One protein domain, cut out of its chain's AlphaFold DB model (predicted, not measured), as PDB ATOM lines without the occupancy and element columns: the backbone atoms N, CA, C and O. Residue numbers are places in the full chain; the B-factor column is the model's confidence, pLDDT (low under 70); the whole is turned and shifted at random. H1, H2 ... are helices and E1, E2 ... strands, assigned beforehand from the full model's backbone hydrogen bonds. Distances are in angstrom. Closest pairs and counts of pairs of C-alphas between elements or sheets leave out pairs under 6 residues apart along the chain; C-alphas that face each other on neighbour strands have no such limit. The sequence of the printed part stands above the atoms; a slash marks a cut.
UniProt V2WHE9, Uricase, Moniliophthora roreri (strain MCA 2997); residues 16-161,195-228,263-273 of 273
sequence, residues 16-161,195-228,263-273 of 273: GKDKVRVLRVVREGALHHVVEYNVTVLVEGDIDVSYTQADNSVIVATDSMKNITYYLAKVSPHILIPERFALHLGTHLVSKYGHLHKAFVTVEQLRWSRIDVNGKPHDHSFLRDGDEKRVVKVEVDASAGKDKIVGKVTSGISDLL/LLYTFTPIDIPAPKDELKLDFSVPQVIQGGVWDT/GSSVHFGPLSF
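Overview. This is residues 16 to 161, 195 to 228 and 263 to 273 of the 273 residues of the protein "Uricase" of Moniliophthora roreri (strain MCA 2997) (UniProt V2WHE9). A twisted sheet of eight strands curls round the helix H3, and H2 packs on the same sheet where E1 and E2 lie. The small hairpin of E4 and E5 lies toward one end of the long axis and H1 toward the other, while residues 205 to 228 form a long stretch with no named element. The printed part has 191 residues, with three named helices and ten named strands in the order E1 E2 H1 H2 H3 E3 E4 E5 E6 E7 E8 E9 E10, and its class is mixed, helices and strands. Both sheets are antiparallel, the larger one branched at E7. The whole is compact, with a radius of gyration of the C-alphas of 17.7 A, yet elongated, spanning 64 by 36 by 36 A.

Along the chain. In the large sheet, E1 is residues 16 to 28, 33.8 A long from C-alpha 16 at (0.978, 27.116, -45.397); E2, residues 31 to 45, is 42.3 A; E3, residues 100 to 110, is 29.4 A; E6, residues 133 to 141, is 25.5 A; and E7, residues 149 to 161, is 37.0 A. E8 is residues 195 to 199, E9 residues 202 to 204, and E10 residues 266 to 272, ending at C-alpha 272 (16.809, 46.594, -56.384). E4, residues 113 to 117, and E5, residues 120 to 127, form the second sheet. H1 is residues 48 to 52, H2 residues 62 to 75, 20.1 A, and H3 residues 82 to 96, 20.7 A.

Arrangement. E7 has E6 on one side, with N 137 and O 154 2.8 A apart, and E8 and E9 on the other, with N 155 to O 197 and N 151 to O 202 both 2.8 A. E8 has E7 on one side and the edge strand E10 on the other side, with N 198 and O 267 2.8 A apart. E6 has E7 on one side and E3 on the other side, with N 105 and O 138 2.8 A apart; E3 has E6 on one side and E2 on the other side, with N 40 and O 106 2.9 A apart; and E2 has E3 on one side and the edge strand E1 on the other side, with N 22 and O 37 2.9 A apart. The sheet curls round H3, whose closest C-alphas to E3 are those of Gly 90 and Ala 103, 5.0 A. H2 is on the sheet at a height of 6.6 A, over E2, slantwise at 34 degrees on the local plane. H2 and H3 only just touch, with 3 pairs of C-alphas within 8 A, the closest Leu 72 and Leu 89 at 6.9 A, at a steep tilt of 57 degrees, opposite ways. E3 runs on into E4 at 30 degrees; in the hairpin E4 and E5, N 115 and O 125 are 3.0 A apart. H1 is not on the large sheet. In H1, H2 and H3 every O i to N i+4 pair is within hydrogen-bond range.

Size, cuts and confidence. The C-alphas farthest apart, those of Gln 53 and Asn 118, are 65.3 A apart. Residues 162 to 194 and 229 to 262 are not printed; the gaps are 11.9 A from C-alpha 161 to 195 and 15.7 A from C-alpha 228 to 263. Of the links printed whole, none is long. The mean pLDDT of the printed part is 93.5, and residues 263 to 273 are under 70.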
ATOM      1  N   GLY A  16       0.425  27.085 -46.740       98.56
ATOM      2  CA  GLY A  16       0.978  27.116 -45.397       98.56
ATOM      3  C   GLY A  16       0.531  28.326 -44.591       98.56
ATOM      4  O   GLY A  16      -0.627  28.740 -44.677       98.56
ATOM      5  N   LYS A  17       1.429  28.867 -43.769       98.62
ATOM      6  CA  LYS A  17       1.141  29.970 -42.850       98.62
ATOM      7  C   LYS A  17       2.036  31.165 -43.131       98.62
ATOM      8  O   LYS A  17       3.241  31.021 -43.289       98.62
ATOM      9  N   ASP A  18       1.435  32.343 -43.114       97.88
ATOM     10  CA  ASP A  18       2.129  33.614 -43.261       97.88
ATOM     11  C   ASP A  18       1.983  34.475 -41.996       97.88
ATOM     12  O   ASP A  18       1.061  34.265 -41.197       97.88
ATOM     13  N   LYS A  19       2.893  35.441 -41.825       95.75
ATOM     14  CA  LYS A  19       2.901  36.447 -40.747       95.75
ATOM     15  C   LYS A  19       2.925  35.859 -39.330       95.75
ATOM     16  O   LYS A  19       2.278  36.377 -38.416       95.75
ATOM     17  N   VAL A  20       3.691  34.788 -39.117       98.56
ATOM     18  CA  VAL A  20       3.919  34.231 -37.774       98.56
ATOM     19  C   VAL A  20       4.958  35.088 -37.045       98.56
ATOM     20  O   VAL A  20       6.146  35.015 -37.348       98.56
ATOM     21  N   ARG A  21       4.517  35.909 -36.084       98.38
ATOM     22  CA  ARG A  21       5.405  36.763 -35.277       98.38
ATOM     23  C   ARG A  21       6.082  35.974 -34.164       98.38
ATOM     24  O   ARG A  21       5.403  35.393 -33.323       98.38
ATOM     25  N   VAL A  22       7.409  36.012 -34.112       98.38
ATOM     26  CA  VAL A  22       8.217  35.332 -33.092       98.38
ATOM     27  C   VAL A  22       9.170  36.332 -32.455       98.38
ATOM     28  O   VAL A  22      10.048  36.839 -33.134       98.38
ATOM     29  N   LEU A  23       9.054  36.566 -31.147       98.25
ATOM     30  CA  LEU A  23      10.088  37.231 -30.349       98.25
ATOM     31  C   LEU A  23      10.749  36.185 -29.448       98.25
ATOM     32  O   LEU A  23      10.072  35.528 -28.653       98.25
ATOM     33  N   ARG A  24      12.072  36.033 -29.540       98.12
ATOM     34  CA  ARG A  24      12.833  35.096 -28.705       98.12
ATOM     35  C   ARG A  24      13.918  35.825 -27.925       98.12
ATOM     36  O   ARG A  24      14.740  36.517 -28.508       98.12
ATOM     37  N   VAL A  25      13.961  35.567 -26.615       98.12
ATOM     38  CA  VAL A  25      15.054  35.978 -25.718       98.12
ATOM     39  C   VAL A  25      15.895  34.764 -25.315       98.12
ATOM     40  O   VAL A  25      15.404  33.882 -24.604       98.12
ATOM     41  N   VAL A  26      17.153  34.697 -25.737       97.94
ATOM     42  CA  VAL A  26      18.130  33.690 -25.286       97.94
ATOM     43  C   VAL A  26      18.960  34.304 -24.159       97.94
ATOM     44  O   VAL A  26      19.415  35.433 -24.289       97.94
ATOM     45  N   ARG A  27      19.104  33.611 -23.026       97.25
ATOM     46  CA  ARG A  27      19.776  34.148 -21.830       97.25
ATOM     47  C   ARG A  27      21.078  33.403 -21.569       97.25
ATOM     48  O   ARG A  27      21.053  32.183 -21.435       97.25
ATOM     49  N   GLU A  28      22.165  34.150 -21.447       96.38
ATOM     50  CA  GLU A  28      23.513  33.702 -21.092       96.38
ATOM     51  C   GLU A  28      23.922  34.403 -19.788       96.38
ATOM     52  O   GLU A  28      24.569  35.451 -19.773       96.38
ATOM     53  N   GLY A  29      23.459  33.860 -18.659       96.69
ATOM     54  CA  GLY A  29      23.561  34.553 -17.372       96.69
ATOM     55  C   GLY A  29      22.777  35.868 -17.396       96.69
ATOM     56  O   GLY A  29      21.582  35.864 -17.692       96.69
ATOM     57  N   ALA A  30      23.448  36.980 -17.083       96.69
ATOM     58  CA  ALA A  30      22.859  38.319 -17.145       96.69
ATOM     59  C   ALA A  30      22.730  38.855 -18.583       96.69
ATOM     60  O   ALA A  30      21.848  39.671 -18.852       96.69
ATOM     61  N   LEU A  31      23.577  38.386 -19.506       97.62
ATOM     62  CA  LEU A  31      23.563  38.823 -20.895       97.62
ATOM     63  C   LEU A  31      22.397  38.158 -21.629       97.62
ATOM     64  O   LEU A  31      22.297  36.936 -21.719       97.62
ATOM     65  N   HIS A  32      21.488  38.964 -22.162       98.31
ATOM     66  CA  HIS A  32      20.367  38.490 -22.964       98.31
ATOM     67  C   HIS A  32      20.621  38.787 -24.437       98.31
ATOM     68  O   HIS A  32      21.083  39.873 -24.761       98.31
ATOM     69  N   HIS A  33      20.246  37.880 -25.332       97.81
ATOM     70  CA  HIS A  33      20.199  38.077 -26.783       97.81
ATOM     71  C   HIS A  33      18.748  38.027 -27.247       97.81
ATOM     72  O   HIS A  33      17.973  37.208 -26.744       97.81
ATOM     73  N   VAL A  34      18.373  38.881 -28.197       97.62
ATOM     74  CA  VAL A  34      16.999  38.946 -28.707       97.62
ATOM     75  C   VAL A  34      16.963  38.861 -30.222       97.62
ATOM     76  O   VAL A  34      17.827  39.403 -30.905       97.62
ATOM     77  N   VAL A  35      15.935  38.197 -30.731       98.00
ATOM     78  CA  VAL A  35      15.551  38.243 -32.140       98.00
ATOM     79  C   VAL A  35      14.045  38.376 -32.245       98.00
ATOM     80  O   VAL A  35      13.310  37.789 -31.447       98.00
ATOM     81  N   GLU A  36      13.592  39.134 -33.236       98.31
ATOM     82  CA  GLU A  36      12.181  39.252 -33.575       98.31
ATOM     83  C   GLU A  36      11.988  39.004 -35.068       98.31
ATOM     84  O   GLU A  36      12.606  39.677 -35.892       98.31
ATOM     85  N   TYR A  37      11.148  38.027 -35.403       98.62
ATOM     86  CA  TYR A  37      10.920  37.544 -36.757       98.62
ATOM     87  C   TYR A  37       9.452  37.665 -37.162       98.62
ATOM     88  O   TYR A  37       8.561  37.372 -36.359       98.62
ATOM     89  N   ASN A  38       9.208  37.985 -38.432       98.50
ATOM     90  CA  ASN A  38       8.016  37.532 -39.145       98.50
ATOM     91  C   ASN A  38       8.404  36.303 -39.967       98.50
ATOM     92  O   ASN A  38       9.338  36.364 -40.766       98.50
ATOM     93  N   VAL A  39       7.707  35.189 -39.756       98.81
ATOM     94  CA  VAL A  39       7.989  33.927 -40.442       98.81
ATOM     95  C   VAL A  39       6.826  33.551 -41.354       98.81
ATOM     96  O   VAL A  39       5.668  33.518 -40.925       98.81
ATOM     97  N   THR A  40       7.160  33.217 -42.595       98.88
ATOM     98  CA  THR A  40       6.279  32.566 -43.566       98.88
ATOM     99  C   THR A  40       6.788  31.152 -43.798       98.88
ATOM    100  O   THR A  40       7.980  30.946 -44.017       98.88
ATOM    101  N   VAL A  41       5.887  30.176 -43.772       98.69
ATOM    102  CA  VAL A  41       6.181  28.762 -44.010       98.69
ATOM    103  C   VAL A  41       5.194  28.242 -45.035       98.69
ATOM    104  O   VAL A  41       3.991  28.249 -44.777       98.69
ATOM    105  N   LEU A  42       5.691  27.767 -46.171       98.88
ATOM    106  CA  LEU A  42       4.905  27.109 -47.210       98.88
ATOM    107  C   LEU A  42       5.505  25.738 -47.517       98.88
ATOM    108  O   LEU A  42       6.708  25.540 -47.368       98.88
ATOM    109  N   VAL A  43       4.681  24.799 -47.967       98.81
ATOM    110  CA  VAL A  43       5.113  23.443 -48.324       98.81
ATOM    111  C   VAL A  43       4.536  23.013 -49.668       98.81
ATOM    112  O   VAL A  43       3.457  23.461 -50.059       98.81
ATOM    113  N   GLU A  44       5.263  22.133 -50.351       98.62
ATOM    114  CA  GLU A  44       4.853  21.441 -51.578       98.62
ATOM    115  C   GLU A  44       5.048  19.934 -51.405       98.62
ATOM    116  O   GLU A  44       5.934  19.494 -50.667       98.62
ATOM    117  N   GLY A  45       4.236  19.134 -52.091       97.88
ATOM    118  CA  GLY A  45       4.261  17.680 -51.980       97.88
ATOM    119  C   GLY A  45       3.077  17.018 -52.671       97.88
ATOM    120  O   GLY A  45       2.432  17.628 -53.524       97.88
ATOM    121  N   ASP A  46       2.757  15.802 -52.243       97.75
ATOM    122  CA  ASP A  46       1.611  15.027 -52.725       97.75
ATOM    123  C   ASP A  46       0.324  15.529 -52.040       97.75
ATOM    124  O   ASP A  46      -0.199  14.913 -51.113       97.75
ATOM    125  N   ILE A  47      -0.123  16.726 -52.435       98.00
ATOM    126  CA  ILE A  47      -1.230  17.469 -51.797       98.00
ATOM    127  C   ILE A  47      -2.402  17.754 -52.743       98.00
ATOM    128  O   ILE A  47      -3.380  18.392 -52.357       98.00
ATOM    129  N   ASP A  48      -2.313  17.320 -53.995       97.12
ATOM    130  CA  ASP A  48      -3.250  17.618 -55.079       97.12
ATOM    131  C   ASP A  48      -4.675  17.112 -54.807       97.12
ATOM    132  O   ASP A  48      -5.650  17.779 -55.171       97.12
ATOM    133  N   VAL A  49      -4.815  15.983 -54.108       97.00
ATOM    134  CA  VAL A  49      -6.119  15.405 -53.732       97.00
ATOM    135  C   VAL A  49      -6.937  16.321 -52.816       97.00
ATOM    136  O   VAL A  49      -8.167  16.301 -52.867       97.00
ATOM    137  N   SER A  50      -6.285  17.211 -52.060       97.94
ATOM    138  CA  SER A  50      -6.991  18.229 -51.271       97.94
ATOM    139  C   SER A  50      -7.706  19.267 -52.142       97.94
ATOM    140  O   SER A  50      -8.776  19.749 -51.778       97.94
ATOM    141  N   TYR A  51      -7.167  19.559 -53.330       96.50
ATOM    142  CA  TYR A  51      -7.737  20.511 -54.287       96.50
ATOM    143  C   TYR A  51      -8.728  19.849 -55.242       96.50
ATOM    144  O   TYR A  51      -9.718  20.460 -55.634       96.50
ATOM    145  N   THR A  52      -8.444  18.611 -55.648       96.25
ATOM    146  CA  THR A  52      -9.181  17.925 -56.720       96.25
ATOM    147  C   THR A  52     -10.291  17.015 -56.202       96.25
ATOM    148  O   THR A  52     -11.265  16.788 -56.915       96.25
ATOM    149  N   GLN A  53     -10.166  16.513 -54.970       96.56
ATOM    150  CA  GLN A  53     -11.081  15.529 -54.377       96.56
ATOM    151  C   GLN A  53     -11.606  15.947 -52.994       96.56
ATOM    152  O   GLN A  53     -12.352  15.192 -52.375       96.56
ATOM    153  N   ALA A  54     -11.241  17.143 -52.515       96.38
ATOM    154  CA  ALA A  54     -11.548  17.625 -51.167       96.38
ATOM    155  C   ALA A  54     -11.051  16.684 -50.044       96.38
ATOM    156  O   ALA A  54     -11.636  16.640 -48.958       96.38
ATOM    157  N   ASP A  55      -9.963  15.945 -50.291       97.62
ATOM    158  CA  ASP A  55      -9.342  15.074 -49.294       97.62
ATOM    159  C   ASP A  55      -8.307  15.835 -48.453       97.62
ATOM    160  O   ASP A  55      -7.211  16.171 -48.906       97.62
ATOM    161  N   ASN A  56      -8.644  16.082 -47.188       98.31
ATOM    162  CA  ASN A  56      -7.771  16.771 -46.241       98.31
ATOM    163  C   ASN A  56      -6.739  15.851 -45.559       98.31
ATOM    164  O   ASN A  56      -5.971  16.338 -44.730       98.31
ATOM    165  N   SER A  57      -6.691  14.549 -45.866       98.19
ATOM    166  CA  SER A  57      -5.754  13.594 -45.244       98.19
ATOM    167  C   SER A  57      -4.274  13.951 -45.467       98.19
ATOM    168  O   SER A  57      -3.422  13.644 -44.632       98.19
ATOM    169  N   VAL A  58      -3.984  14.666 -46.557       98.12
ATOM    170  CA  VAL A  58      -2.654  15.161 -46.955       98.12
ATOM    171  C   VAL A  58      -2.353  16.583 -46.454       98.12
ATOM    172  O   VAL A  58      -1.332  17.175 -46.805       98.12
ATOM    173  N   ILE A  59      -3.241  17.174 -45.645       98.56
ATOM    174  CA  ILE A  59      -3.100  18.550 -45.163       98.56
ATOM    175  C   ILE A  59      -2.562  18.584 -43.731       98.56
ATOM    176  O   ILE A  59      -3.240  18.258 -42.756       98.56
ATOM    177  N   VAL A  60      -1.348  19.109 -43.586       98.62
ATOM    178  CA  VAL A  60      -0.837  19.628 -42.320       98.62
ATOM    179  C   VAL A  60      -1.495  20.982 -42.082       98.62
ATOM    180  O   VAL A  60      -1.170  21.965 -42.741       98.62
ATOM    181  N   ALA A  61      -2.433  21.058 -41.137       98.62
ATOM    182  CA  ALA A  61      -3.151  22.301 -40.862       98.62
ATOM    183  C   ALA A  61      -2.194  23.498 -40.680       98.62
ATOM    184  O   ALA A  61      -1.173  23.409 -39.992       98.62
ATOM    185  N   THR A  62      -2.542  24.653 -41.251       98.25
ATOM    186  CA  THR A  62      -1.681  25.851 -41.194       98.25
ATOM    187  C   THR A  62      -1.477  26.348 -39.756       98.25
ATOM    188  O   THR A  62      -0.453  26.954 -39.437       98.25
ATOM    189  N   ASP A  63      -2.416  26.048 -38.850       98.50
ATOM    190  CA  ASP A  63      -2.245  26.277 -37.413       98.50
ATOM    191  C   ASP A  63      -1.152  25.389 -36.799       98.50
ATOM    192  O   ASP A  63      -0.342  25.867 -36.006       98.50
ATOM    193  N   SER A  64      -1.043  24.129 -37.230       98.69
ATOM    194  CA  SER A  64       0.047  23.236 -36.828       98.69
ATOM    195  C   SER A  64       1.400  23.766 -37.300       98.69
ATOM    196  O   SER A  64       2.344  23.761 -36.519       98.69
ATOM    197  N   MET A  65       1.500  24.313 -38.517       98.69
ATOM    198  CA  MET A  65       2.742  24.943 -39.005       98.69
ATOM    199  C   MET A  65       3.157  26.156 -38.154       98.69
ATOM    200  O   MET A  65       4.333  26.308 -37.815       98.69
ATOM    201  N   LYS A  66       2.192  26.989 -37.733       98.75
ATOM    202  CA  LYS A  66       2.416  28.075 -36.759       98.75
ATOM    203  C   LYS A  66       2.944  27.519 -35.429       98.75
ATOM    204  O   LYS A  66       3.934  28.021 -34.902       98.75
ATOM    205  N   ASN A  67       2.318  26.467 -34.900       98.69
ATOM    206  CA  ASN A  67       2.714  25.856 -33.628       98.69
ATOM    207  C   ASN A  67       4.110  25.210 -33.708       98.69
ATOM    208  O   ASN A  67       4.906  25.381 -32.789       98.69
ATOM    209  N   ILE A  68       4.441  24.545 -34.820       98.62
ATOM    210  CA  ILE A  68       5.783  24.007 -35.104       98.62
ATOM    211  C   ILE A  68       6.815  25.136 -35.134       98.62
ATOM    212  O   ILE A  68       7.873  25.009 -34.525       98.62
ATOM    213  N   THR A  69       6.489  26.263 -35.774       98.75
ATOM    214  CA  THR A  69       7.364  27.446 -35.811       98.75
ATOM    215  C   THR A  69       7.663  27.955 -34.397       98.75
ATOM    216  O   THR A  69       8.826  28.176 -34.059       98.75
ATOM    217  N   TYR A  70       6.648  28.080 -33.533       98.69
ATOM    218  CA  TYR A  70       6.845  28.475 -32.131       98.69
ATOM    219  C   TYR A  70       7.645  27.453 -31.328       98.69
ATOM    220  O   TYR A  70       8.527  27.826 -30.550       98.69
ATOM    221  N   TYR A  71       7.353  26.167 -31.517       98.44
ATOM    222  CA  TYR A  71       8.058  25.092 -30.841       98.44
ATOM    223  C   TYR A  71       9.545  25.095 -31.208       98.44
ATOM    224  O   TYR A  71      10.396  25.170 -30.321       98.44
ATOM    225  N   LEU A  72       9.873  25.121 -32.502       98.25
ATOM    226  CA  LEU A  72      11.257  25.182 -32.962       98.25
ATOM    227  C   LEU A  72      11.944  26.475 -32.535       98.25
ATOM    228  O   LEU A  72      13.099  26.424 -32.129       98.25
ATOM    229  N   ALA A  73      11.259  27.620 -32.510       98.00
ATOM    230  CA  ALA A  73      11.853  28.845 -31.974       98.00
ATOM    231  C   ALA A  73      12.227  28.732 -30.484       98.00
ATOM    232  O   ALA A  73      13.164  29.383 -30.010       98.00
ATOM    233  N   LYS A  74      11.513  27.896 -29.724       97.00
ATOM    234  CA  LYS A  74      11.813  27.631 -28.317       97.00
ATOM    235  C   LYS A  74      13.001  26.684 -28.142       97.00
ATOM    236  O   LYS A  74      13.834  26.970 -27.278       97.00
ATOM    237  N   VAL A  75      13.049  25.585 -28.898       95.81
ATOM    238  CA  VAL A  75      13.989  24.469 -28.660       95.81
ATOM    239  C   VAL A  75      15.223  24.474 -29.562       95.81
ATOM    240  O   VAL A  75      16.241  23.902 -29.191       95.81
ATOM    241  N   SER A  76      15.160  25.123 -30.727       95.44
ATOM    242  CA  SER A  76      16.275  25.177 -31.673       95.44
ATOM    243  C   SER A  76      17.439  25.986 -31.094       95.44
ATOM    244  O   SER A  76      17.242  27.151 -30.725       95.44
ATOM    245  N   PRO A  77      18.672  25.449 -31.095       94.44
ATOM    246  CA  PRO A  77      19.862  26.221 -30.732       94.44
ATOM    247  C   PRO A  77      20.204  27.293 -31.782       94.44
ATOM    248  O   PRO A  77      21.020  28.175 -31.536       94.44
ATOM    249  N   HIS A  78      19.560  27.248 -32.951       95.69
ATOM    250  CA  HIS A  78      19.876  28.084 -34.109       95.69
ATOM    251  C   HIS A  78      19.016  29.346 -34.217       95.69
ATOM    252  O   HIS A  78      19.141  30.088 -35.185       95.69
ATOM    253  N   ILE A  79      18.136  29.603 -33.242       97.00
ATOM    254  CA  ILE A  79      17.125  30.670 -33.313       97.00
ATOM    255  C   ILE A  79      17.710  32.076 -33.501       97.00
ATOM    256  O   ILE A  79      17.066  32.912 -34.123       97.00
ATOM    257  N   LEU A  80      18.929  32.347 -33.024       97.12
ATOM    258  CA  LEU A  80      19.563  33.668 -33.143       97.12
ATOM    259  C   LEU A  80      20.076  33.994 -34.557       97.12
ATOM    260  O   LEU A  80      20.467  35.132 -34.807       97.12
ATOM    261  N   ILE A  81      20.103  33.018 -35.473       97.12
ATOM    262  CA  ILE A  81      20.623  33.190 -36.835       97.12
ATOM    263  C   ILE A  81      19.525  32.775 -37.828       97.12
ATOM    264  O   ILE A  81      19.229  31.579 -37.925       97.12
ATOM    265  N   PRO A  82      18.913  33.719 -38.567       98.00
ATOM    266  CA  PRO A  82      17.707  33.452 -39.348       98.00
ATOM    267  C   PRO A  82      17.916  32.421 -40.464       98.00
ATOM    268  O   PRO A  82      17.030  31.602 -40.676       98.00
ATOM    269  N   GLU A  83      19.084  32.370 -41.117       97.81
ATOM    270  CA  GLU A  83      19.419  31.350 -42.128       97.81
ATOM    271  C   GLU A  83      19.376  29.946 -41.539       97.81
ATOM    272  O   GLU A  83      18.737  29.047 -42.084       97.81
ATOM    273  N   ARG A  84      20.017  29.769 -40.383       97.06
ATOM    274  CA  ARG A  84      20.090  28.472 -39.706       97.06
ATOM    275  C   ARG A  84      18.726  28.065 -39.160       97.06
ATOM    276  O   ARG A  84      18.357  26.901 -39.260       97.06
ATOM    277  N   PHE A  85      17.968  29.012 -38.607       98.38
ATOM    278  CA  PHE A  85      16.613  28.753 -38.132       98.38
ATOM    279  C   PHE A  85      15.657  28.379 -39.274       98.38
ATOM    280  O   PHE A  85      14.918  27.406 -39.142       98.38
ATOM    281  N   ALA A  86      15.701  29.104 -40.395       98.62
ATOM    282  CA  ALA A  86      14.863  28.836 -41.559       98.62
ATOM    283  C   ALA A  86      15.175  27.471 -42.190       98.62
ATOM    284  O   ALA A  86      14.251  26.711 -42.479       98.62
ATOM    285  N   LEU A  87      16.464  27.129 -42.330       98.50
ATOM    286  CA  LEU A  87      16.897  25.797 -42.757       98.50
ATOM    287  C   LEU A  87      16.408  24.715 -41.794       98.50
ATOM    288  O   LEU A  87      15.782  23.761 -42.237       98.50
ATOM    289  N   HIS A  88      16.607  24.889 -40.485       98.50
ATOM    290  CA  HIS A  88      16.145  23.924 -39.487       98.50
ATOM    291  C   HIS A  88      14.621  23.704 -39.572       98.50
ATOM    292  O   HIS A  88      14.159  22.565 -39.621       98.50
ATOM    293  N   LEU A  89      13.829  24.777 -39.663       98.69
ATOM    294  CA  LEU A  89      12.372  24.691 -39.799       98.69
ATOM    295  C   LEU A  89      11.945  23.979 -41.090       98.69
ATOM    296  O   LEU A  89      11.087  23.097 -41.044       98.69
ATOM    297  N   GLY A  90      12.556  24.320 -42.226       98.62
ATOM    298  CA  GLY A  90      12.270  23.671 -43.507       98.62
ATOM    299  C   GLY A  90      12.636  22.185 -43.503       98.62
ATOM    300  O   GLY A  90      11.821  21.352 -43.901       98.62
ATOM    301  N   THR A  91      13.817  21.840 -42.979       98.44
ATOM    302  CA  THR A  91      14.286  20.456 -42.833       98.44
ATOM    303  C   THR A  91      13.353  19.646 -41.946       98.44
ATOM    304  O   THR A  91      12.948  18.555 -42.339       98.44
ATOM    305  N   HIS A  92      12.927  20.191 -40.802       98.44
ATOM    306  CA  HIS A  92      11.968  19.516 -39.933       98.44
ATOM    307  C   HIS A  92      10.682  19.146 -40.684       98.44
ATOM    308  O   HIS A  92      10.238  18.004 -40.610       98.44
ATOM    309  N   LEU A  93      10.102  20.077 -41.449       98.44
ATOM    310  CA  LEU A  93       8.844  19.846 -42.165       98.44
ATOM    311  C   LEU A  93       8.968  18.742 -43.220       98.44
ATOM    312  O   LEU A  93       8.170  17.803 -43.210       98.44
ATOM    313  N   VAL A  94       9.980  18.809 -44.092       98.38
ATOM    314  CA  VAL A  94      10.149  17.796 -45.149       98.38
ATOM    315  C   VAL A  94      10.569  16.437 -44.591       98.38
ATOM    316  O   VAL A  94      10.235  15.412 -45.181       98.38
ATOM    317  N   SER A  95      11.277  16.394 -43.458       97.69
ATOM    318  CA  SER A  95      11.681  15.140 -42.811       97.69
ATOM    319  C   SER A  95      10.580  14.523 -41.948       97.69
ATOM    320  O   SER A  95      10.544  13.303 -41.800       97.69
ATOM    321  N   LYS A  96       9.683  15.333 -41.370       97.38
ATOM    322  CA  LYS A  96       8.591  14.864 -40.505       97.38
ATOM    323  C   LYS A  96       7.429  14.275 -41.300       97.38
ATOM    324  O   LYS A  96       6.840  13.288 -40.861       97.38
ATOM    325  N   TYR A  97       7.094  14.874 -42.442       97.88
ATOM    326  CA  TYR A  97       5.936  14.496 -43.250       97.88
ATOM    327  C   TYR A  97       6.377  13.831 -44.556       97.88
ATOM    328  O   TYR A  97       6.953  14.469 -45.436       97.88
ATOM    329  N   GLY A  98       6.083  12.533 -44.693       97.00
ATOM    330  CA  GLY A  98       6.535  11.729 -45.835       97.00
ATOM    331  C   GLY A  98       6.100  12.279 -47.197       97.00
ATOM    332  O   GLY A  98       6.915  12.318 -48.111       97.00
ATOM    333  N   HIS A  99       4.865  12.779 -47.289       98.00
ATOM    334  CA  HIS A  99       4.255  13.307 -48.516       98.00
ATOM    335  C   HIS A  99       4.698  14.738 -48.879       98.00
ATOM    336  O   HIS A  99       4.368  15.208 -49.961       98.00
ATOM    337  N   LEU A 100       5.408  15.462 -47.999       98.50
ATOM    338  CA  LEU A 100       5.866  16.832 -48.272       98.50
ATOM    339  C   LEU A 100       7.291  16.832 -48.813       98.50
ATOM    340  O   LEU A 100       8.222  16.477 -48.096       98.50
ATOM    341  N   HIS A 101       7.489  17.270 -50.047       98.44
ATOM    342  CA  HIS A 101       8.780  17.184 -50.735       98.44
ATOM    343  C   HIS A 101       9.604  18.456 -50.624       98.44
ATOM    344  O   HIS A 101      10.828  18.368 -50.616       98.44
ATOM    345  N   LYS A 102       8.965  19.625 -50.502       98.75
ATOM    346  CA  LYS A 102       9.671  20.903 -50.361       98.75
ATOM    347  C   LYS A 102       9.071  21.763 -49.265       98.75
ATOM    348  O   LYS A 102       7.857  21.762 -49.059       98.75
ATOM    349  N   ALA A 103       9.920  22.535 -48.603       98.81
ATOM    350  CA  ALA A 103       9.513  23.581 -47.676       98.81
ATOM    351  C   ALA A 103      10.166  24.908 -48.065       98.81
ATOM    352  O   ALA A 103      11.364  24.972 -48.325       98.81
ATOM    353  N   PHE A 104       9.368  25.970 -48.068       98.88
ATOM    354  CA  PHE A 104       9.790  27.334 -48.338       98.88
ATOM    355  C   PHE A 104       9.595  28.149 -47.067       98.88
ATOM    356  O   PHE A 104       8.467  28.310 -46.598       98.88
ATOM    357  N   VAL A 105      10.690  28.644 -46.502       98.88
ATOM    358  CA  VAL A 105      10.675  29.416 -45.262       98.88
ATOM    359  C   VAL A 105      11.238  30.801 -45.537       98.88
ATOM    360  O   VAL A 105      12.404  30.938 -45.905       98.88
ATOM    361  N   THR A 106      10.417  31.826 -45.331       98.88
ATOM    362  CA  THR A 106      10.857  33.224 -45.352       98.88
ATOM    363  C   THR A 106      10.912  33.738 -43.924       98.88
ATOM    364  O   THR A 106       9.944  33.595 -43.177       98.88
ATOM    365  N   VAL A 107      12.034  34.337 -43.541       98.81
ATOM    366  CA  VAL A 107      12.224  34.992 -42.247       98.81
ATOM    367  C   VAL A 107      12.608  36.440 -42.499       98.81
ATOM    368  O   VAL A 107      13.660  36.718 -43.070       98.81
ATOM    369  N   GLU A 108      11.765  37.360 -42.047       98.50
ATOM    370  CA  GLU A 108      12.106  38.775 -41.936       98.50
ATOM    371  C   GLU A 108      12.516  39.050 -40.493       98.50
ATOM    372  O   GLU A 108      11.689  38.999 -39.581       98.50
ATOM    373  N   GLN A 109      13.795  39.328 -40.277       98.12
ATOM    374  CA  GLN A 109      14.312  39.734 -38.984       98.12
ATOM    375  C   GLN A 109      14.218  41.241 -38.825       98.12
ATOM    376  O   GLN A 109      14.845  42.003 -39.562       98.12
ATOM    377  N   LEU A 110      13.479  41.647 -37.799       96.50
ATOM    378  CA  LEU A 110      13.420  43.027 -37.367       96.50
ATOM    379  C   LEU A 110      14.686  43.413 -36.599       96.50
ATOM    380  O   LEU A 110      15.257  42.612 -35.849       96.50
ATOM    381  N   ARG A 111      15.098  44.667 -36.775       94.31
ATOM    382  CA  ARG A 111      16.313  45.208 -36.180       94.31
ATOM    383  C   ARG A 111      16.117  45.544 -34.697       94.31
ATOM    384  O   ARG A 111      15.210  46.288 -34.327       94.31
ATOM    385  N   TRP A 112      16.997  44.995 -33.865       96.94
ATOM    386  CA  TRP A 112      17.143  45.326 -32.449       96.94
ATOM    387  C   TRP A 112      18.627  45.497 -32.141       96.94
ATOM    388  O   TRP A 112      19.373  44.518 -32.102       96.94
ATOM    389  N   SER A 113      19.048  46.734 -31.905       95.50
ATOM    390  CA  SER A 113      20.422  47.052 -31.529       95.50
ATOM    391  C   SER A 113      20.535  47.207 -30.027       95.50
ATOM    392  O   SER A 113      19.690  47.817 -29.375       95.50
ATOM    393  N   ARG A 114      21.583  46.627 -29.451       97.25
ATOM    394  CA  ARG A 114      21.851  46.731 -28.018       97.25
ATOM    395  C   ARG A 114      22.201  48.175 -27.667       97.25
ATOM    396  O   ARG A 114      23.032  48.781 -28.334       97.25
ATOM    397  N   ILE A 115      21.575  48.706 -26.621       98.00
ATOM    398  CA  ILE A 115      21.854  50.063 -26.142       98.00
ATOM    399  C   ILE A 115      23.233  50.076 -25.480       98.00
ATOM    400  O   ILE A 115      23.512  49.238 -24.622       98.00
ATOM    401  N   ASP A 116      24.074  51.029 -25.866       97.06
ATOM    402  CA  ASP A 116      25.339  51.323 -25.196       97.06
ATOM    403  C   ASP A 116      25.132  52.377 -24.096       97.06
ATOM    404  O   ASP A 116      24.415  53.360 -24.292       97.06
ATOM    405  N   VAL A 117      25.735  52.158 -22.925       97.56
ATOM    406  CA  VAL A 117      25.743  53.103 -21.804       97.56
ATOM    407  C   VAL A 117      27.190  53.327 -21.374       97.56
ATOM    408  O   VAL A 117      27.821  52.435 -20.807       97.56
ATOM    409  N   ASN A 118      27.707  54.537 -21.602       96.12
ATOM    410  CA  ASN A 118      29.080  54.942 -21.270       96.12
ATOM    411  C   ASN A 118      30.172  54.072 -21.929       96.12
ATOM    412  O   ASN A 118      31.166  53.733 -21.287       96.12
ATOM    413  N   GLY A 119      29.990  53.694 -23.197       95.44
ATOM    414  CA  GLY A 119      30.925  52.850 -23.947       95.44
ATOM    415  C   GLY A 119      30.839  51.365 -23.593       95.44
ATOM    416  O   GLY A 119      31.725  50.593 -23.967       95.44
ATOM    417  N   LYS A 120      29.819  50.963 -22.823       96.56
ATOM    418  CA  LYS A 120      29.562  49.574 -22.456       96.56
ATOM    419  C   LYS A 120      28.183  49.135 -22.968       96.56
ATOM    420  O   LYS A 120      27.171  49.702 -22.545       96.56
ATOM    421  N   PRO A 121      28.098  48.057 -23.767       97.38
ATOM    422  CA  PRO A 121      26.815  47.496 -24.173       97.38
ATOM    423  C   PRO A 121      26.002  46.996 -22.968       97.38
ATOM    424  O   PRO A 121      26.527  46.285 -22.109       97.38
ATOM    425  N   HIS A 122      24.715  47.344 -22.908       98.19
ATOM    426  CA  HIS A 122      23.821  46.955 -21.816       98.19
ATOM    427  C   HIS A 122      23.426  45.475 -21.896       98.19
ATOM    428  O   HIS A 122      23.159  44.948 -22.978       98.19
ATOM    429  N   ASP A 123      23.292  44.804 -20.752       98.12
ATOM    430  CA  ASP A 123      23.095  43.350 -20.696       98.12
ATOM    431  C   ASP A 123      21.772  42.887 -21.343       98.12
ATOM    432  O   ASP A 123      21.692  41.797 -21.913       98.12
ATOM    433  N   HIS A 124      20.729  43.724 -21.307       97.94
ATOM    434  CA  HIS A 124      19.368  43.322 -21.690       97.94
ATOM    435  C   HIS A 124      18.469  44.453 -22.223       97.94
ATOM    436  O   HIS A 124      17.248  44.301 -22.217       97.94
ATOM    437  N   SER A 125      19.045  45.568 -22.682       97.94
ATOM    438  CA  SER A 125      18.270  46.694 -23.231       97.94
ATOM    439  C   SER A 125      18.614  46.926 -24.695       97.94
ATOM    440  O   SER A 125      19.788  46.927 -25.069       97.94
ATOM    441  N   PHE A 126      17.582  47.123 -25.515       98.19
ATOM    442  CA  PHE A 126      17.681  47.203 -26.971       98.19
ATOM    443  C   PHE A 126      16.843  48.368 -27.496       98.19
ATOM    444  O   PHE A 126      15.814  48.701 -26.907       98.19
ATOM    445  N   LEU A 127      17.268  48.954 -28.609       96.81
ATOM    446  CA  LEU A 127      16.534  49.967 -29.354       96.81
ATOM    447  C   LEU A 127      16.319  49.507 -30.796       96.81
ATOM    448  O   LEU A 127      17.089  48.704 -31.325       96.81
ATOM    449  N   ARG A 128      15.267  50.017 -31.428       93.31
ATOM    450  CA  ARG A 128      15.003  49.795 -32.847       93.31
ATOM    451  C   ARG A 128      15.594  50.958 -33.634       93.31
ATOM    452  O   ARG A 128      14.990  52.023 -33.702       93.31
ATOM    453  N   ASP A 129      16.803  50.777 -34.146       88.50
ATOM    454  CA  ASP A 129      17.609  51.807 -34.815       88.50
ATOM    455  C   ASP A 129      17.499  51.727 -36.345       88.50
ATOM    456  O   ASP A 129      18.504  51.688 -37.047       88.50
ATOM    457  N   GLY A 130      16.267  51.674 -36.846       90.00
ATOM    458  CA  GLY A 130      15.966  51.566 -38.271       90.00
ATOM    459  C   GLY A 130      14.821  50.597 -38.550       90.00
ATOM    460  O   GLY A 130      14.497  49.734 -37.726       90.00
ATOM    461  N   ASP A 131      14.194  50.771 -39.709       93.56
ATOM    462  CA  ASP A 131      13.126  49.893 -40.195       93.56
ATOM    463  C   ASP A 131      13.629  48.837 -41.182       93.56
ATOM    464  O   ASP A 131      12.843  47.968 -41.578       93.56
ATOM    465  N   GLU A 132      14.928  48.851 -41.517       95.06
ATOM    466  CA  GLU A 132      15.501  47.835 -42.384       95.06
ATOM    467  C   GLU A 132      15.386  46.449 -41.747       95.06
ATOM    468  O   GLU A 132      15.519  46.254 -40.529       95.06
ATOM    469  N   LYS A 133      15.145  45.452 -42.592       96.44
ATOM    470  CA  LYS A 133      14.997  44.060 -42.177       96.44
ATOM    471  C   LYS A 133      16.103  43.247 -42.801       96.44
ATOM    472  O   LYS A 133      16.452  43.436 -43.963       96.44
ATOM    473  N   ARG A 134      16.606  42.265 -42.059       96.56
ATOM    474  CA  ARG A 134      17.352  41.172 -42.681       96.56
ATOM    475  C   ARG A 134      16.342  40.159 -43.196       96.56
ATOM    476  O   ARG A 134      15.546  39.641 -42.419       96.56
ATOM    477  N   VAL A 135      16.378  39.871 -44.490       97.69
ATOM    478  CA  VAL A 135      15.447  38.941 -45.138       97.69
ATOM    479  C   VAL A 135      16.193  37.675 -45.513       97.69
ATOM    480  O   VAL A 135      17.253  37.725 -46.131       97.69
ATOM    481  N   VAL A 136      15.625  36.532 -45.154       98.44
ATOM    482  CA  VAL A 136      16.131  35.206 -45.498       98.44
ATOM    483  C   VAL A 136      15.013  34.426 -46.174       98.44
ATOM    484  O   VAL A 136      13.917  34.330 -45.632       98.44
ATOM    485  N   LYS A 137      15.294  33.849 -47.339       98.62
ATOM    486  CA  LYS A 137      14.406  32.948 -48.079       98.62
ATOM    487  C   LYS A 137      15.122  31.615 -48.246       98.62
ATOM    488  O   LYS A 137      16.193  31.559 -48.847       98.62
ATOM    489  N   VAL A 138      14.540  30.558 -47.700       98.75
ATOM    490  CA  VAL A 138      15.073  29.199 -47.769       98.75
ATOM    491  C   VAL A 138      14.106  28.313 -48.531       98.75
ATOM    492  O   VAL A 138      12.919  28.286 -48.220       98.75
ATOM    493  N   GLU A 139      14.630  27.551 -49.482       98.75
ATOM    494  CA  GLU A 139      13.984  26.366 -50.037       98.75
ATOM    495  C   GLU A 139      14.744  25.139 -49.534       98.75
ATOM    496  O   GLU A 139      15.950  25.018 -49.748       98.75
ATOM    497  N   VAL A 140      14.042  24.235 -48.860       98.75
ATOM    498  CA  VAL A 140      14.536  22.900 -48.527       98.75
ATOM    499  C   VAL A 140      13.846  21.915 -49.457       98.75
ATOM    500  O   VAL A 140      12.624  21.777 -49.402       98.75
ATOM    501  N   ASP A 141      14.620  21.252 -50.310       98.56
ATOM    502  CA  ASP A 141      14.154  20.323 -51.336       98.56
ATOM    503  C   ASP A 141      14.578  18.891 -50.983       98.56
ATOM    504  O   ASP A 141      15.766  18.584 -50.889       98.56
ATOM    505  N   ALA A 142      13.597  18.019 -50.771       98.12
ATOM    506  CA  ALA A 142      13.764  16.592 -50.517       98.12
ATOM    507  C   ALA A 142      13.092  15.736 -51.609       98.12
ATOM    508  O   ALA A 142      12.816  14.556 -51.382       98.12
ATOM    509  N   SER A 143      12.822  16.301 -52.795       97.00
ATOM    510  CA  SER A 143      12.206  15.585 -53.923       97.00
ATOM    511  C   SER A 143      13.058  14.417 -54.435       97.00
ATOM    512  O   SER A 143      12.519  13.486 -55.025       97.00
ATOM    513  N   ALA A 144      14.375  14.430 -54.198       96.88
ATOM    514  CA  ALA A 144      15.283  13.331 -54.542       96.88
ATOM    515  C   ALA A 144      15.352  12.214 -53.476       96.88
ATOM    516  O   ALA A 144      16.079  11.237 -53.668       96.88
ATOM    517  N   GLY A 145      14.625  12.360 -52.363       95.06
ATOM    518  CA  GLY A 145      14.654  11.461 -51.209       95.06
ATOM    519  C   GLY A 145      14.945  12.200 -49.901       95.06
ATOM    520  O   GLY A 145      15.639  13.217 -49.876       95.06
ATOM    521  N   LYS A 146      14.431  11.679 -48.778       92.50
ATOM    522  CA  LYS A 146      14.622  12.278 -47.437       92.50
ATOM    523  C   LYS A 146      16.057  12.155 -46.916       92.50
ATOM    524  O   LYS A 146      16.412  12.813 -45.946       92.50
ATOM    525  N   ASP A 147      16.857  11.306 -47.547       93.31
ATOM    526  CA  ASP A 147      18.291  11.114 -47.346       93.31
ATOM    527  C   ASP A 147      19.152  12.062 -48.205       93.31
ATOM    528  O   ASP A 147      20.354  12.163 -47.973       93.31
ATOM    529  N   LYS A 148      18.547  12.772 -49.170       95.56
ATOM    530  CA  LYS A 148      19.218  13.653 -50.142       95.56
ATOM    531  C   LYS A 148      18.575  15.037 -50.157       95.56
ATOM    532  O   LYS A 148      18.026  15.477 -51.165       95.56
ATOM    533  N   ILE A 149      18.603  15.695 -49.002       97.50
ATOM    534  CA  ILE A 149      17.997  17.015 -48.820       97.50
ATOM    535  C   ILE A 149      18.972  18.093 -49.298       97.50
ATOM    536  O   ILE A 149      20.122  18.126 -48.864       97.50
ATOM    537  N   VAL A 150      18.489  19.014 -50.131       98.12
ATOM    538  CA  VAL A 150      19.244  20.174 -50.616       98.12
ATOM    539  C   VAL A 150      18.620  21.459 -50.076       98.12
ATOM    540  O   VAL A 150      17.417  21.677 -50.193       98.12
ATOM    541  N   GLY A 151      19.439  22.334 -49.499       97.75
ATOM    542  CA  GLY A 151      19.057  23.679 -49.077       97.75
ATOM    543  C   GLY A 151      19.511  24.737 -50.076       97.75
ATOM    544  O   GLY A 151      20.692  24.809 -50.415       97.75
ATOM    545  N   LYS A 152      18.598  25.605 -50.506       98.06
ATOM    546  CA  LYS A 152      18.901  26.827 -51.266       98.06
ATOM    547  C   LYS A 152      18.567  28.020 -50.389       98.06
ATOM    548  O   LYS A 152      17.450  28.116 -49.883       98.06
ATOM    549  N   VAL A 153      19.527  28.919 -50.202       97.81
ATOM    550  CA  VAL A 153      19.374  30.056 -49.293       97.81
ATOM    551  C   VAL A 153      19.670  31.350 -50.027       97.81
ATOM    552  O   VAL A 153      20.766  31.547 -50.546       97.81
ATOM    553  N   THR A 154      18.695  32.248 -50.016       97.38
ATOM    554  CA  THR A 154      18.858  33.652 -50.373       97.38
ATOM    555  C   THR A 154      18.766  34.470 -49.097       97.38
ATOM    556  O   THR A 154      17.891  34.250 -48.262       97.38
ATOM    557  N   SER A 155      19.679  35.404 -48.904       96.38
ATOM    558  CA  SER A 155      19.693  36.308 -47.759       96.38
ATOM    559  C   SER A 155      19.931  37.728 -48.227       96.38
ATOM    560  O   SER A 155      20.300  37.959 -49.376       96.38
ATOM    561  N   GLY A 156      19.667  38.692 -47.360       94.94
ATOM    562  CA  GLY A 156      19.708  40.069 -47.791       94.94
ATOM    563  C   GLY A 156      19.164  41.056 -46.788       94.94
ATOM    564  O   GLY A 156      18.916  40.728 -45.626       94.94
ATOM    565  N   ILE A 157      18.997  42.273 -47.278       94.69
ATOM    566  CA  ILE A 157      18.477  43.418 -46.548       94.69
ATOM    567  C   ILE A 157      17.319  43.966 -47.369       94.69
ATOM    568  O   ILE A 157      17.429  44.035 -48.591       94.69
ATOM    569  N   SER A 158      16.231  44.323 -46.703       94.81
ATOM    570  CA  SER A 158      15.151  45.095 -47.303       94.81
ATOM    571  C   SER A 158      14.891  46.355 -46.500       94.81
ATOM    572  O   SER A 158      15.208  46.408 -45.307       94.81
ATOM    573  N   ASP A 159      14.266  47.335 -47.135       94.94
ATOM    574  CA  ASP A 159      13.844  48.585 -46.501       94.94
ATOM    575  C   ASP A 159      15.002  49.427 -45.917       94.94
ATOM    576  O   ASP A 159      14.830  50.151 -44.932       94.94
ATOM    577  N   LEU A 160      16.212  49.334 -46.491       94.50
ATOM    578  CA  LEU A 160      17.348  50.156 -46.062       94.50
ATOM    579  C   LEU A 160      17.231  51.568 -46.643       94.50
ATOM    580  O   LEU A 160      17.699  51.846 -47.746       94.50
ATOM    581  N   LEU A 161      16.607  52.463 -45.879       94.88
ATOM    582  CA  LEU A 161      16.416  53.856 -46.267       94.88
ATOM    583  C   LEU A 161      17.739  54.634 -46.237       94.88
ATOM    584  O   LEU A 161      18.387  54.750 -45.196       94.88
ATOM    585  N   LEU A 195      18.618  44.530 -51.166       90.62
ATOM    586  CA  LEU A 195      19.742  43.711 -51.612       90.62
ATOM    587  C   LEU A 195      19.469  42.253 -51.275       90.62
ATOM    588  O   LEU A 195      19.357  41.909 -50.102       90.62
ATOM    589  N   LEU A 196      19.477  41.379 -52.282       91.62
ATOM    590  CA  LEU A 196      19.447  39.929 -52.096       91.62
ATOM    591  C   LEU A 196      20.696  39.278 -52.695       91.62
ATOM    592  O   LEU A 196      21.148  39.628 -53.783       91.62
ATOM    593  N   TYR A 197      21.223  38.275 -52.009       91.25
ATOM    594  CA  TYR A 197      22.303  37.413 -52.469       91.25
ATOM    595  C   TYR A 197      21.972  35.955 -52.158       91.25
ATOM    596  O   TYR A 197      21.385  35.634 -51.128       91.25
ATOM    597  N   THR A 198      22.331  35.060 -53.068       92.00
ATOM    598  CA  THR A 198      22.029  33.633 -52.987       92.00
ATOM    599  C   THR A 198      23.317  32.856 -52.788       92.00
ATOM    600  O   THR A 198      24.272  32.995 -53.550       92.00
ATOM    601  N   PHE A 199      23.348  32.028 -51.754       91.50
ATOM    602  CA  PHE A 199      24.452  31.113 -51.510       91.50
ATOM    603  C   PHE A 199      24.405  29.945 -52.494       91.50
ATOM    604  O   PHE A 199      23.335  29.559 -52.974       91.50
ATOM    605  N   THR A 200      25.560  29.338 -52.766       90.88
ATOM    606  CA  THR A 200      25.601  28.032 -53.429       90.88
ATOM    607  C   THR A 200      24.726  27.031 -52.656       90.88
ATOM    608  O   THR A 200      24.770  27.034 -51.420       90.88
ATOM    609  N   PRO A 201      23.925  26.191 -53.344       93.88
ATOM    610  CA  PRO A 201      23.135  25.159 -52.684       93.88
ATOM    611  C   PRO A 201      23.994  24.259 -51.795       93.88
ATOM    612  O   PRO A 201      25.149  23.976 -52.116       93.88
ATOM    613  N   ILE A 202      23.417  23.810 -50.685       94.81
ATOM    614  CA  ILE A 202      24.089  22.969 -49.693       94.81
ATOM    615  C   ILE A 202      23.360  21.644 -49.517       94.81
ATOM    616  O   ILE A 202      22.131  21.600 -49.542       94.81
ATOM    617  N   ASP A 203      24.110  20.581 -49.260       95.38
ATOM    618  CA  ASP A 203      23.533  19.322 -48.799       95.38
ATOM    619  C   ASP A 203      23.212  19.411 -47.303       95.38
ATOM    620  O   ASP A 203      24.013  19.904 -46.500       95.38
ATOM    621  N   ILE A 204      22.034  18.925 -46.920       95.38
ATOM    622  CA  ILE A 204      21.573  18.884 -45.533       95.38
ATOM    623  C   ILE A 204      21.471  17.417 -45.097       95.38
ATOM    624  O   ILE A 204      20.680  16.663 -45.668       95.38
ATOM    625  N   PRO A 205      22.222  16.990 -44.066       93.62
ATOM    626  CA  PRO A 205      22.059  15.661 -43.495       93.62
ATOM    627  C   PRO A 205      20.643  15.460 -42.948       93.62
ATOM    628  O   PRO A 205      20.094  16.337 -42.280       93.62
ATOM    629  N   ALA A 206      20.067  14.282 -43.184       91.00
ATOM    630  CA  ALA A 206      18.764  13.939 -42.631       91.00
ATOM    631  C   ALA A 206      18.797  13.943 -41.083       91.00
ATOM    632  O   ALA A 206      19.743  13.398 -40.499       91.00
ATOM    633  N   PRO A 207      17.763  14.480 -40.405       93.31
ATOM    634  CA  PRO A 207      17.658  14.428 -38.951       93.31
ATOM    635  C   PRO A 207      17.666  12.985 -38.434       93.31
ATOM    636  O   PRO A 207      16.876  12.133 -38.875       93.31
ATOM    637  N   LYS A 208      18.566  12.710 -37.487       91.31
ATOM    638  CA  LYS A 208      18.822  11.357 -36.968       91.31
ATOM    639  C   LYS A 208      17.866  10.953 -35.855       91.31
ATOM    640  O   LYS A 208      17.624   9.766 -35.662       91.31
ATOM    641  N   ASP A 209      17.323  11.925 -35.134       93.44
ATOM    642  CA  ASP A 209      16.394  11.689 -34.040       93.44
ATOM    643  C   ASP A 209      14.998  11.283 -34.548       93.44
ATOM    644  O   ASP A 209      14.624  11.498 -35.708       93.44
ATOM    645  N   GLU A 210      14.204  10.675 -33.669       89.56
ATOM    646  CA  GLU A 210      12.845  10.220 -33.992       89.56
ATOM    647  C   GLU A 210      11.876  11.388 -34.210       89.56
ATOM    648  O   GLU A 210      10.967  11.317 -35.042       89.56
ATOM    649  N   LEU A 211      12.078  12.494 -33.486       91.25
ATOM    650  CA  LEU A 211      11.224  13.676 -33.579       91.25
ATOM    651  C   LEU A 211      11.553  14.550 -34.796       91.25
ATOM    652  O   LEU A 211      10.727  15.397 -35.146       91.25
ATOM    653  N   LYS A 212      12.681  14.288 -35.469       92.62
ATOM    654  CA  LYS A 212      13.220  15.044 -36.608       92.62
ATOM    655  C   LYS A 212      13.566  16.490 -36.253       92.62
ATOM    656  O   LYS A 212      13.315  17.398 -37.040       92.62
ATOM    657  N   LEU A 213      14.076  16.698 -35.043       90.50
ATOM    658  CA  LEU A 213      14.484  17.990 -34.489       90.50
ATOM    659  C   LEU A 213      15.999  18.216 -34.548       90.50
ATOM    660  O   LEU A 213      16.461  19.308 -34.231       90.50
ATOM    661  N   ASP A 214      16.786  17.198 -34.888       90.56
ATOM    662  CA  ASP A 214      18.225  17.350 -35.049       90.56
ATOM    663  C   ASP A 214      18.542  18.119 -36.338       90.56
ATOM    664  O   ASP A 214      18.029  17.810 -37.416       90.56
ATOM    665  N   PHE A 215      19.412  19.118 -36.224       93.94
ATOM    666  CA  PHE A 215      19.905  19.900 -37.349       93.94
ATOM    667  C   PHE A 215      21.358  20.294 -37.101       93.94
ATOM    668  O   PHE A 215      21.663  21.186 -36.298       93.94
ATOM    669  N   SER A 216      22.263  19.620 -37.807       88.88
ATOM    670  CA  SER A 216      23.698  19.843 -37.692       88.88
ATOM    671  C   SER A 216      24.155  20.980 -38.602       88.88
ATOM    672  O   SER A 216      23.958  20.929 -39.816       88.88
ATOM    673  N   VAL A 217      24.844  21.958 -38.024       87.19
ATOM    674  CA  VAL A 217      25.547  23.002 -38.774       87.19
ATOM    675  C   VAL A 217      26.996  22.539 -38.965       87.19
ATOM    676  O   VAL A 217      27.669  22.292 -37.961       87.19
ATOM    677  N   PRO A 218      27.482  22.371 -40.209       85.38
ATOM    678  CA  PRO A 218      28.862  21.977 -40.471       85.38
ATOM    679  C   PRO A 218      29.836  23.102 -40.086       85.38
ATOM    680  O   PRO A 218      29.435  24.189 -39.660       85.38
ATOM    681  N   GLN A 219      31.138  22.853 -40.237       81.31
ATOM    682  CA  GLN A 219      32.135  23.893 -39.992       81.31
ATOM    683  C   GLN A 219      31.889  25.122 -40.872       81.31
ATOM    684  O   GLN A 219      31.551  25.022 -42.052       81.31
ATOM    685  N   VAL A 220      32.063  26.297 -40.266       81.94
ATOM    686  CA  VAL A 220      31.845  27.577 -40.934       81.94
ATOM    687  C   VAL A 220      32.952  27.802 -41.956       81.94
ATOM    688  O   VAL A 220      34.116  27.958 -41.598       81.94
ATOM    689  N   ILE A 221      32.566  27.850 -43.227       80.38
ATOM    690  CA  ILE A 221      33.424  28.275 -44.331       80.38
ATOM    691  C   ILE A 221      33.170  29.766 -44.559       80.38
ATOM    692  O   ILE A 221      32.014  30.192 -44.621       80.38
ATOM    693  N   GLN A 222      34.237  30.558 -44.666       81.69
ATOM    694  CA  GLN A 222      34.145  31.998 -44.914       81.69
ATOM    695  C   GLN A 222      33.362  32.281 -46.203       81.69
ATOM    696  O   GLN A 222      33.627  31.682 -47.240       81.69
ATOM    697  N   GLY A 223      32.397  33.199 -46.136       78.44
ATOM    698  CA  GLY A 223      31.508  33.501 -47.259       78.44
ATOM    699  C   GLY A 223      30.466  32.417 -47.563       78.44
ATOM    700  O   GLY A 223      29.728  32.554 -48.529       78.44
ATOM    701  N   GLY A 224      30.372  31.348 -46.774       85.50
ATOM    702  CA  GLY A 224      29.295  30.366 -46.888       85.50
ATOM    703  C   GLY A 224      28.022  30.795 -46.156       85.50
ATOM    704  O   GLY A 224      28.026  31.735 -45.365       85.50
ATOM    705  N   VAL A 225      26.940  30.032 -46.337       88.69
ATOM    706  CA  VAL A 225      25.652  30.234 -45.633       88.69
ATOM    707  C   VAL A 225      25.771  30.170 -44.101       88.69
ATOM    708  O   VAL A 225      24.927  30.673 -43.364       88.69
ATOM    709  N   TRP A 226      26.845  29.560 -43.602       91.06
ATOM    710  CA  TRP A 226      27.117  29.423 -42.174       91.06
ATOM    711  C   TRP A 226      27.915  30.595 -41.587       91.06
ATOM    712  O   TRP A 226      28.006  30.687 -40.358       91.06
ATOM    713  N   ASP A 227      28.481  31.468 -42.429       89.06
ATOM    714  CA  ASP A 227      29.275  32.630 -42.026       89.06
ATOM    715  C   ASP A 227      28.367  33.782 -41.579       89.06
ATOM    716  O   ASP A 227      27.639  34.392 -42.361       89.06
ATOM    717  N   THR A 228      28.440  34.118 -40.293       90.56
ATOM    718  CA  THR A 228      27.614  35.165 -39.682       90.56
ATOM    719  C   THR A 228      28.051  36.581 -40.053       90.56
ATOM    720  O   THR A 228      27.351  37.526 -39.702       90.56
ATOM    721  N   GLY A 263      37.259  33.497 -52.738       42.28
ATOM    722  CA  GLY A 263      36.780  32.288 -52.057       42.28
ATOM    723  C   GLY A 263      35.324  32.311 -51.565       42.28
ATOM    724  O   GLY A 263      34.920  31.357 -50.906       42.28
ATOM    725  N   SER A 264      34.516  33.337 -51.869       47.09
ATOM    726  CA  SER A 264      33.097  33.339 -51.477       47.09
ATOM    727  C   SER A 264      32.224  32.459 -52.373       47.09
ATOM    728  O   SER A 264      32.165  32.662 -53.584       47.09
ATOM    729  N   SER A 265      31.448  31.563 -51.767       58.84
ATOM    730  CA  SER A 265      30.388  30.767 -52.405       58.84
ATOM    731  C   SER A 265      29.050  31.531 -52.492       58.84
ATOM    732  O   SER A 265      27.987  30.968 -52.215       58.84
ATOM    733  N   VAL A 266      29.094  32.838 -52.781       59.53
ATOM    734  CA  VAL A 266      27.918  33.728 -52.803       59.53
ATOM    735  C   VAL A 266      27.746  34.328 -54.186       59.53
ATOM    736  O   VAL A 266      28.659  34.953 -54.722       59.53
ATOM    737  N   HIS A 267      26.546  34.190 -54.736       65.25
ATOM    738  CA  HIS A 267      26.119  34.902 -55.929       65.25
ATOM    739  C   HIS A 267      25.228  36.065 -55.511       65.25
ATOM    740  O   HIS A 267      24.100  35.871 -55.058       65.25
ATOM    741  N   PHE A 268      25.726  37.288 -55.656       59.62
ATOM    742  CA  PHE A 268      24.908  38.474 -55.436       59.62
ATOM    743  C   PHE A 268      23.829  38.556 -56.520       59.62
ATOM    744  O   PHE A 268      24.122  38.455 -57.713       59.62
ATOM    745  N   GLY A 269      22.570  38.668 -56.093       53.06
ATOM    746  CA  GLY A 269      21.443  38.904 -56.982       53.06
ATOM    747  C   GLY A 269      21.433  40.352 -57.484       53.06
ATOM    748  O   GLY A 269      22.311  41.143 -57.129       53.06
ATOM    749  N   PRO A 270      20.450  40.725 -58.320       49.12
ATOM    750  CA  PRO A 270      20.274  42.121 -58.693       49.12
ATOM    751  C   PRO A 270      19.995  42.956 -57.437       49.12
ATOM    752  O   PRO A 270      19.118  42.613 -56.644       49.12
ATOM    753  N   LEU A 271      20.732  44.055 -57.268       50.94
ATOM    754  CA  LEU A 271      20.349  45.109 -56.335       50.94
ATOM    755  C   LEU A 271      19.071  45.757 -56.878       50.94
ATOM    756  O   LEU A 271      19.016  46.089 -58.065       50.94
ATOM    757  N   SER A 272      18.044  45.884 -56.045       53.69
ATOM    758  CA  SER A 272      16.809  46.594 -56.384       53.69
ATOM    759  C   SER A 272      16.705  47.846 -55.512       53.69
ATOM    760  O   SER A 272      17.073  47.824 -54.339       53.69
ATOM    761  N   PHE A 273      16.268  48.941 -56.126       53.66
ATOM    762  CA  PHE A 273      16.056  50.253 -55.513       53.66
ATOM    763  C   PHE A 273      14.583  50.643 -55.609       53.66
ATOM    764  O   PHE A 273      13.920  50.139 -56.550       53.66
TER     765      PHE A 273